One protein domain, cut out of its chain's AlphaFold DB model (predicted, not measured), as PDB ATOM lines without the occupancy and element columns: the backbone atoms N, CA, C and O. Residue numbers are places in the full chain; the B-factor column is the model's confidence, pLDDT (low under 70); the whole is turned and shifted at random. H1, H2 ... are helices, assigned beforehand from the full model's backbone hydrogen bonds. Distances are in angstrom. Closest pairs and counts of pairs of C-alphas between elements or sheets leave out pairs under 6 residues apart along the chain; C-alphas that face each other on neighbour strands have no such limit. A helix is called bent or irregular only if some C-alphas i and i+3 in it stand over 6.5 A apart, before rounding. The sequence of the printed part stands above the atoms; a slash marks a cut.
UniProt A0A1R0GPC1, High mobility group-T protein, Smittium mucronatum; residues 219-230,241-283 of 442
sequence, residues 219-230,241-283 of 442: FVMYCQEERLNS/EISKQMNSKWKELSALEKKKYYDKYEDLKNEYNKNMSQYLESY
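What this domain is: This is residues 219 to 230 and 241 to 283 of the 442 residues of the protein "High mobility group-T protein" of Smittium mucronatum (UniProt A0A1R0GPC1). Look first for one long straight helix, H3, with a small head of two short helices, H1 and H2, at its beginning and a long arm sticking out at its other end, residues 266 to 283. H2 and H3 follow each other round a tight turn and make a bent corner like an L, and H1 packs on H2 on the inside of that corner, reaching H3 with its first residues. The printed part has 55 residues with three named helices, in the order H1, H2, H3, and no named strand; its class is all helix. It is only just loose, close to extended, with a radius of gyration of the C-alphas of 15.0 A. The C-alphas span 43 by 24 by 16 A, and the free arm of H3 makes much of the length.

How they stand to each other: Begin with H3, residues 255 to 283, and look at Tyr 261, the one residue with which it touches H1, residues 219 to 230. H1 uses residues 219 to 222 alone there, and the two helices only just touch, with 3 pairs of C-alphas within 8 A. Their closest C-alphas, those of Tyr 222 and Tyr 261, are 6.9 A apart. The two run opposite ways at a steep tilt of 67 degrees, only just short of about perpendicular. Next to Tyr 222, Cys 223 leads you to H2, residues 241 to 252, which H1 touches: the closest C-alphas, those of Cys 223 and Met 246, are 6.4 A apart. H1 and H2 run opposite ways at a steep tilt of 63 degrees. H2 and H3 are close but not clearly touching; their closest C-alphas, those of Trp 250 and Lys 258, are 7.8 A apart. They run opposite ways at a steep tilt of 68 degrees, only just short of about perpendicular. In H1 and H2 every O i to N i+4 pair is within hydrogen-bond range, and in H3 24 of 25 are.

Where its parts are: Find C-alpha 255 at (189.351, 172.310, 201.620); from there H3 runs 40.6 A to C-alpha 283 at (183.314, 158.270, 164.031). H1 begins at C-alpha 219, (179.808, 168.797, 193.956), and covers 15.8 A to C-alpha 230. H2 covers 16.7 A from C-alpha 241 to C-alpha 252.

The domain as a whole: The two C-alphas farthest apart, those of Glu 252 and Ser 282, are 44.2 A apart. Residues 266 to 283 of H3 stand free, and the body without them, 37 residues, spans 27 by 18 by 13 A. Residues 231 to 240 are not printed, and C-alphas 230 and 241 are 12.6 A apart across this cut, which lies in the link from H1 to H2. The link from H2 to H3, 2 residues, is tight. The mean pLDDT of the printed part is 93.4, and no printed residue is under 70.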
ATOM      1  N   PHE A 219     181.016 168.631 193.138       96.56
ATOM      2  CA  PHE A 219     179.808 168.797 193.956       96.56
ATOM      3  C   PHE A 219     178.717 167.765 193.628       96.56
ATOM      4  O   PHE A 219     178.111 167.203 194.536       96.56
ATOM      5  N   VAL A 220     178.475 167.465 192.348       96.12
ATOM      6  CA  VAL A 220     177.496 166.442 191.947       96.12
ATOM      7  C   VAL A 220     177.957 165.043 192.369       96.12
ATOM      8  O   VAL A 220     177.121 164.249 192.792       96.12
ATOM      9  N   MET A 221     179.261 164.754 192.332       96.06
ATOM     10  CA  MET A 221     179.824 163.504 192.860       96.06
ATOM     11  C   MET A 221     179.632 163.392 194.376       96.06
ATOM     12  O   MET A 221     179.160 162.365 194.858       96.06
ATOM     13  N   TYR A 222     179.904 164.467 195.121       95.94
ATOM     14  CA  TYR A 222     179.594 164.546 196.549       95.94
ATOM     15  C   TYR A 222     178.096 164.321 196.825       95.94
ATOM     16  O   TYR A 222     177.742 163.496 197.663       95.94
ATOM     17  N   CYS A 223     177.199 164.963 196.067       94.00
ATOM     18  CA  CYS A 223     175.757 164.727 196.170       94.00
ATOM     19  C   CYS A 223     175.331 163.297 195.808       94.00
ATOM     20  O   CYS A 223     174.286 162.852 196.276       94.00
ATOM     21  N   GLN A 224     176.077 162.581 194.963       93.50
ATOM     22  CA  GLN A 224     175.813 161.174 194.653       93.50
ATOM     23  C   GLN A 224     176.237 160.272 195.817       93.50
ATOM     24  O   GLN A 224     175.417 159.483 196.284       93.50
ATOM     25  N   GLU A 225     177.461 160.437 196.333       92.94
ATOM     26  CA  GLU A 225     177.964 159.697 197.503       92.94
ATOM     27  C   GLU A 225     177.067 159.955 198.738       92.94
ATOM     28  O   GLU A 225     176.567 159.011 199.348       92.94
ATOM     29  N   GLU A 226     176.704 161.210 199.027       90.69
ATOM     30  CA  GLU A 226     175.794 161.544 200.134       90.69
ATOM     31  C   GLU A 226     174.358 161.043 199.943       90.69
ATOM     32  O   GLU A 226     173.704 160.716 200.932       90.69
ATOM     33  N   ARG A 227     173.827 160.958 198.714       88.50
ATOM     34  CA  ARG A 227     172.489 160.371 198.481       88.50
ATOM     35  C   ARG A 227     172.478 158.865 198.693       88.50
ATOM     36  O   ARG A 227     171.457 158.341 199.126       88.50
ATOM     37  N   LEU A 228     173.578 158.177 198.397       87.69
ATOM     38  CA  LEU A 228     173.721 156.751 198.688       87.69
ATOM     39  C   LEU A 228     173.818 156.514 200.200       87.69
ATOM     40  O   LEU A 228     173.123 155.644 200.714       87.69
ATOM     41  N   ASN A 229     174.568 157.354 200.923       83.44
ATOM     42  CA  ASN A 229     174.647 157.303 202.386       83.44
ATOM     43  C   ASN A 229     173.291 157.620 203.055       83.44
ATOM     44  O   ASN A 229     172.831 156.872 203.917       83.44
ATOM     45  N   SER A 230     172.629 158.707 202.637       72.88
ATOM     46  CA  SER A 230     171.406 159.238 203.278       72.88
ATOM     47  C   SER A 230     170.131 158.453 202.941       72.88
ATOM     48  O   SER A 230     169.131 158.559 203.650       72.88
ATOM     49  N   GLU A 241     164.653 169.656 199.272       89.12
ATOM     50  CA  GLU A 241     165.195 169.905 200.613       89.12
ATOM     51  C   GLU A 241     166.512 169.157 200.822       89.12
ATOM     52  O   GLU A 241     167.495 169.771 201.232       89.12
ATOM     53  N   ILE A 242     166.579 167.892 200.393       86.75
ATOM     54  CA  ILE A 242     167.823 167.105 200.326       86.75
ATOM     55  C   ILE A 242     168.892 167.861 199.513       86.75
ATOM     56  O   ILE A 242     170.059 167.936 199.900       86.75
ATOM     57  N   SER A 243     168.496 168.486 198.397       90.56
ATOM     58  CA  SER A 243     169.410 169.274 197.555       90.56
ATOM     59  C   SER A 243     169.883 170.571 198.231       90.56
ATOM     60  O   SER A 243     171.039 170.955 198.057       90.56
ATOM     61  N   LYS A 244     169.029 171.229 199.032       92.31
ATOM     62  CA  LYS A 244     169.416 172.385 199.861       92.31
ATOM     63  C   LYS A 244     170.405 171.969 200.955       92.31
ATOM     64  O   LYS A 244     171.459 172.586 201.071       92.31
ATOM     65  N   GLN A 245     170.109 170.895 201.690       92.00
ATOM     66  CA  GLN A 245     170.971 170.352 202.748       92.00
ATOM     67  C   GLN A 245     172.368 169.998 202.219       92.00
ATOM     68  O   GLN A 245     173.366 170.397 202.811       92.00
ATOM     69  N   MET A 246     172.459 169.314 201.073       93.31
ATOM     70  CA  MET A 246     173.748 168.961 200.461       93.31
ATOM     71  C   MET A 246     174.546 170.184 199.992       93.31
ATOM     72  O   MET A 246     175.772 170.157 200.048       93.31
ATOM     73  N   ASN A 247     173.886 171.269 199.573       95.19
ATOM     74  CA  ASN A 247     174.555 172.530 199.241       95.19
ATOM     75  C   ASN A 247     175.142 173.203 200.501       95.19
ATOM     76  O   ASN A 247     176.288 173.648 200.469       95.19
ATOM     77  N   SER A 248     174.413 173.210 201.625       95.50
ATOM     78  CA  SER A 248     174.943 173.688 202.916       95.50
ATOM     79  C   SER A 248     176.138 172.852 203.382       95.50
ATOM     80  O   SER A 248     177.230 173.402 203.522       95.50
ATOM     81  N   LYS A 249     175.989 171.520 203.478       94.75
ATOM     82  CA  LYS A 249     177.096 170.625 203.858       94.75
ATOM     83  C   LYS A 249     178.321 170.812 202.956       94.75
ATOM     84  O   LYS A 249     179.437 170.920 203.450       94.75
ATOM     85  N   TRP A 250     178.137 170.900 201.631       96.69
ATOM     86  CA  TRP A 250     179.249 171.133 200.701       96.69
ATOM     87  C   TRP A 250     179.960 172.461 200.965       96.69
ATOM     88  O   TRP A 250     181.181 172.523 200.864       96.69
ATOM     89  N   LYS A 251     179.244 173.531 201.331       96.31
ATOM     90  CA  LYS A 251     179.885 174.793 201.730       96.31
ATOM     91  C   LYS A 251     180.697 174.621 203.013       96.31
ATOM     92  O   LYS A 251     181.832 175.093 203.043       96.31
ATOM     93  N   GLU A 252     180.168 173.888 203.988       96.69
ATOM     94  CA  GLU A 252     180.785 173.613 205.295       96.69
ATOM     95  C   GLU A 252     182.020 172.687 205.237       96.69
ATOM     96  O   GLU A 252     182.924 172.860 206.052       96.69
ATOM     97  N   LEU A 253     182.113 171.759 204.268       95.31
ATOM     98  CA  LEU A 253     183.270 170.853 204.111       95.31
ATOM     99  C   LEU A 253     184.618 171.593 204.069       95.31
ATOM    100  O   LEU A 253     184.755 172.650 203.442       95.31
ATOM    101  N   SER A 254     185.662 170.987 204.633       97.56
ATOM    102  CA  SER A 254     187.022 171.524 204.556       97.56
ATOM    103  C   SER A 254     187.580 171.515 203.126       97.56
ATOM    104  O   SER A 254     187.130 170.779 202.243       97.56
ATOM    105  N   ALA A 255     188.629 172.311 202.893       95.69
ATOM    106  CA  ALA A 255     189.351 172.310 201.620       95.69
ATOM    107  C   ALA A 255     189.960 170.933 201.279       95.69
ATOM    108  O   ALA A 255     190.040 170.583 200.106       95.69
ATOM    109  N   LEU A 256     190.342 170.135 202.286       95.56
ATOM    110  CA  LEU A 256     190.909 168.793 202.095       95.56
ATOM    111  C   LEU A 256     189.844 167.784 201.643       95.56
ATOM    112  O   LEU A 256     190.073 167.021 200.706       95.56
ATOM    113  N   GLU A 257     188.658 167.818 202.252       95.12
ATOM    114  CA  GLU A 257     187.530 166.964 201.853       95.12
ATOM    115  C   GLU A 257     187.021 167.337 200.460       95.12
ATOM    116  O   GLU A 257     186.809 166.458 199.627       95.12
ATOM    117  N   LYS A 258     186.903 168.640 200.168       96.12
ATOM    118  CA  LYS A 258     186.599 169.149 198.823       96.12
ATOM    119  C   LYS A 258     187.634 168.688 197.797       96.12
ATOM    120  O   LYS A 258     187.246 168.248 196.715       96.12
ATOM    121  N   LYS A 259     188.932 168.734 198.138       97.12
ATOM    122  CA  LYS A 259     190.021 168.321 197.242       97.12
ATOM    123  C   LYS A 259     189.846 166.883 196.743       97.12
ATOM    124  O   LYS A 259     189.927 166.682 195.538       97.12
ATOM    125  N   LYS A 260     189.482 165.922 197.607       97.06
ATOM    126  CA  LYS A 260     189.181 164.525 197.210       97.06
ATOM    127  C   LYS A 260     188.226 164.448 196.004       97.06
ATOM    128  O   LYS A 260     188.420 163.620 195.119       97.06
ATOM    129  N   TYR A 261     187.197 165.296 195.964       97.44
ATOM    130  CA  TYR A 261     186.217 165.324 194.872       97.44
ATOM    131  C   TYR A 261     186.691 166.114 193.645       97.44
ATOM    132  O   TYR A 261     186.249 165.812 192.538       97.44
ATOM    133  N   TYR A 262     187.576 167.101 193.815       97.38
ATOM    134  CA  TYR A 262     188.218 167.792 192.694       97.38
ATOM    135  C   TYR A 262     189.241 166.896 191.991       97.38
ATOM    136  O   TYR A 262     189.123 166.726 190.782       97.38
ATOM    137  N   ASP A 263     190.148 166.255 192.733       97.31
ATOM    138  CA  ASP A 263     191.142 165.307 192.206       97.31
ATOM    139  C   ASP A 263     190.437 164.192 191.401       97.31
ATOM    140  O   ASP A 263     190.678 164.016 190.208       97.31
ATOM    141  N   LYS A 264     189.430 163.542 192.008       96.00
ATOM    142  CA  LYS A 264     188.602 162.494 191.376       96.00
ATOM    143  C   LYS A 264     187.828 162.983 190.138       96.00
ATOM    144  O   LYS A 264     187.572 162.201 189.222       96.00
ATOM    145  N   TYR A 265     187.442 164.261 190.089       97.25
ATOM    146  CA  TYR A 265     186.829 164.866 188.902       97.25
ATOM    147  C   TYR A 265     187.860 165.137 187.799       97.25
ATOM    148  O   TYR A 265     187.531 164.978 186.624       97.25
ATOM    149  N   GLU A 266     189.091 165.522 188.142       97.25
ATOM    150  CA  GLU A 266     190.168 165.731 187.171       97.25
ATOM    151  C   GLU A 266     190.569 164.416 186.490       97.25
ATOM    152  O   GLU A 266     190.652 164.383 185.261       97.25
ATOM    153  N   ASP A 267     190.691 163.324 187.247       97.12
ATOM    154  CA  ASP A 267     190.943 161.978 186.712       97.12
ATOM    155  C   ASP A 267     189.859 161.551 185.707       97.12
ATOM    156  O   ASP A 267     190.155 161.264 184.543       97.12
ATOM    157  N   LEU A 268     188.582 161.602 186.108       95.94
ATOM    158  CA  LEU A 268     187.451 161.239 185.240       95.94
ATOM    159  C   LEU A 268     187.298 162.168 184.025       95.94
ATOM    160  O   LEU A 268     186.814 161.755 182.971       95.94
ATOM    161  N   LYS A 269     187.705 163.435 184.145       95.69
ATOM    162  CA  LYS A 269     187.762 164.417 183.048       95.69
ATOM    163  C   LYS A 269     188.878 164.075 182.060       95.69
ATOM    164  O   LYS A 269     188.662 164.202 180.855       95.69
ATOM    165  N   ASN A 270     190.031 163.616 182.540       95.94
ATOM    166  CA  ASN A 270     191.137 163.157 181.700       95.94
ATOM    167  C   ASN A 270     190.773 161.857 180.964       95.94
ATOM    168  O   ASN A 270     190.977 161.767 179.751       95.94
ATOM    169  N   GLU A 271     190.141 160.903 181.654       95.94
ATOM    170  CA  GLU A 271     189.610 159.679 181.045       95.94
ATOM    171  C   GLU A 271     188.538 159.988 179.985       95.94
ATOM    172  O   GLU A 271     188.646 159.548 178.841       95.94
ATOM    173  N   TYR A 272     187.556 160.837 180.310       96.19
ATOM    174  CA  TYR A 272     186.544 161.299 179.355       96.19
ATOM    175  C   TYR A 272     187.167 161.937 178.106       96.19
ATOM    176  O   TYR A 272     186.699 161.675 177.000       96.19
ATOM    177  N   ASN A 273     188.219 162.752 178.250       93.75
ATOM    178  CA  ASN A 273     188.887 163.375 177.106       93.75
ATOM    179  C   ASN A 273     189.542 162.327 176.188       93.75
ATOM    180  O   ASN A 273     189.407 162.432 174.970       93.75
ATOM    181  N   LYS A 274     190.193 161.303 176.762       95.38
ATOM    182  CA  LYS A 274     190.797 160.177 176.028       95.38
ATOM    183  C   LYS A 274     189.740 159.327 175.313       95.38
ATOM    184  O   LYS A 274     189.877 159.027 174.130       95.38
ATOM    185  N   ASN A 275     188.659 158.984 176.007       93.19
ATOM    186  CA  ASN A 275     187.579 158.178 175.438       93.19
ATOM    187  C   ASN A 275     186.837 158.975 174.340       93.19
ATOM    188  O   ASN A 275     186.448 158.420 173.315       93.19
ATOM    189  N   MET A 276     186.701 160.299 174.501       93.88
ATOM    190  CA  MET A 276     186.121 161.197 173.496       93.88
ATOM    191  C   MET A 276     187.018 161.372 172.260       93.88
ATOM    192  O   MET A 276     186.488 161.434 171.154       93.88
ATOM    193  N   SER A 277     188.351 161.417 172.391       91.69
ATOM    194  CA  SER A 277     189.226 161.448 171.207       91.69
ATOM    195  C   SER A 277     189.155 160.135 170.424       91.69
ATOM    196  O   SER A 277     189.011 160.176 169.207       91.69
ATOM    197  N   GLN A 278     189.139 158.987 171.111       91.75
ATOM    198  CA  GLN A 278     188.946 157.675 170.479       91.75
ATOM    199  C   GLN A 278     187.590 157.560 169.762       91.75
ATOM    200  O   GLN A 278     187.536 157.064 168.639       91.75
ATOM    201  N   TYR A 279     186.513 158.072 170.368       92.31
ATOM    202  CA  TYR A 279     185.189 158.147 169.741       92.31
ATOM    203  C   TYR A 279     185.185 159.035 168.484       92.31
ATOM    204  O   TYR A 279     184.616 158.664 167.462       92.31
ATOM    205  N   LEU A 280     185.836 160.203 168.519       89.88
ATOM    206  CA  LEU A 280     185.921 161.083 167.345       89.88
ATOM    207  C   LEU A 280     186.768 160.462 166.222       89.88
ATOM    208  O   LEU A 280     186.439 160.612 165.045       89.88
ATOM    209  N   GLU A 281     187.828 159.734 166.572       89.00
ATOM    210  CA  GLU A 281     188.627 158.957 165.628       89.00
ATOM    211  C   GLU A 281     187.845 157.815 164.965       89.00
ATOM    212  O   GLU A 281     187.979 157.624 163.760       89.00
ATOM    213  N   SER A 282     187.044 157.042 165.705       86.50
ATOM    214  CA  SER A 282     186.233 155.977 165.100       86.50
ATOM    215  C   SER A 282     185.090 156.544 164.255       86.50
ATOM    216  O   SER A 282     184.903 156.094 163.128       86.50
ATOM    217  N   TYR A 283     184.407 157.586 164.736       85.62
ATOM    218  CA  TYR A 283     183.314 158.270 164.031       85.62
ATOM    219  C   TYR A 283     183.762 158.925 162.711       85.62
ATOM    220  O   TYR A 283     183.010 158.985 161.742       85.62
TER     221      TYR A 283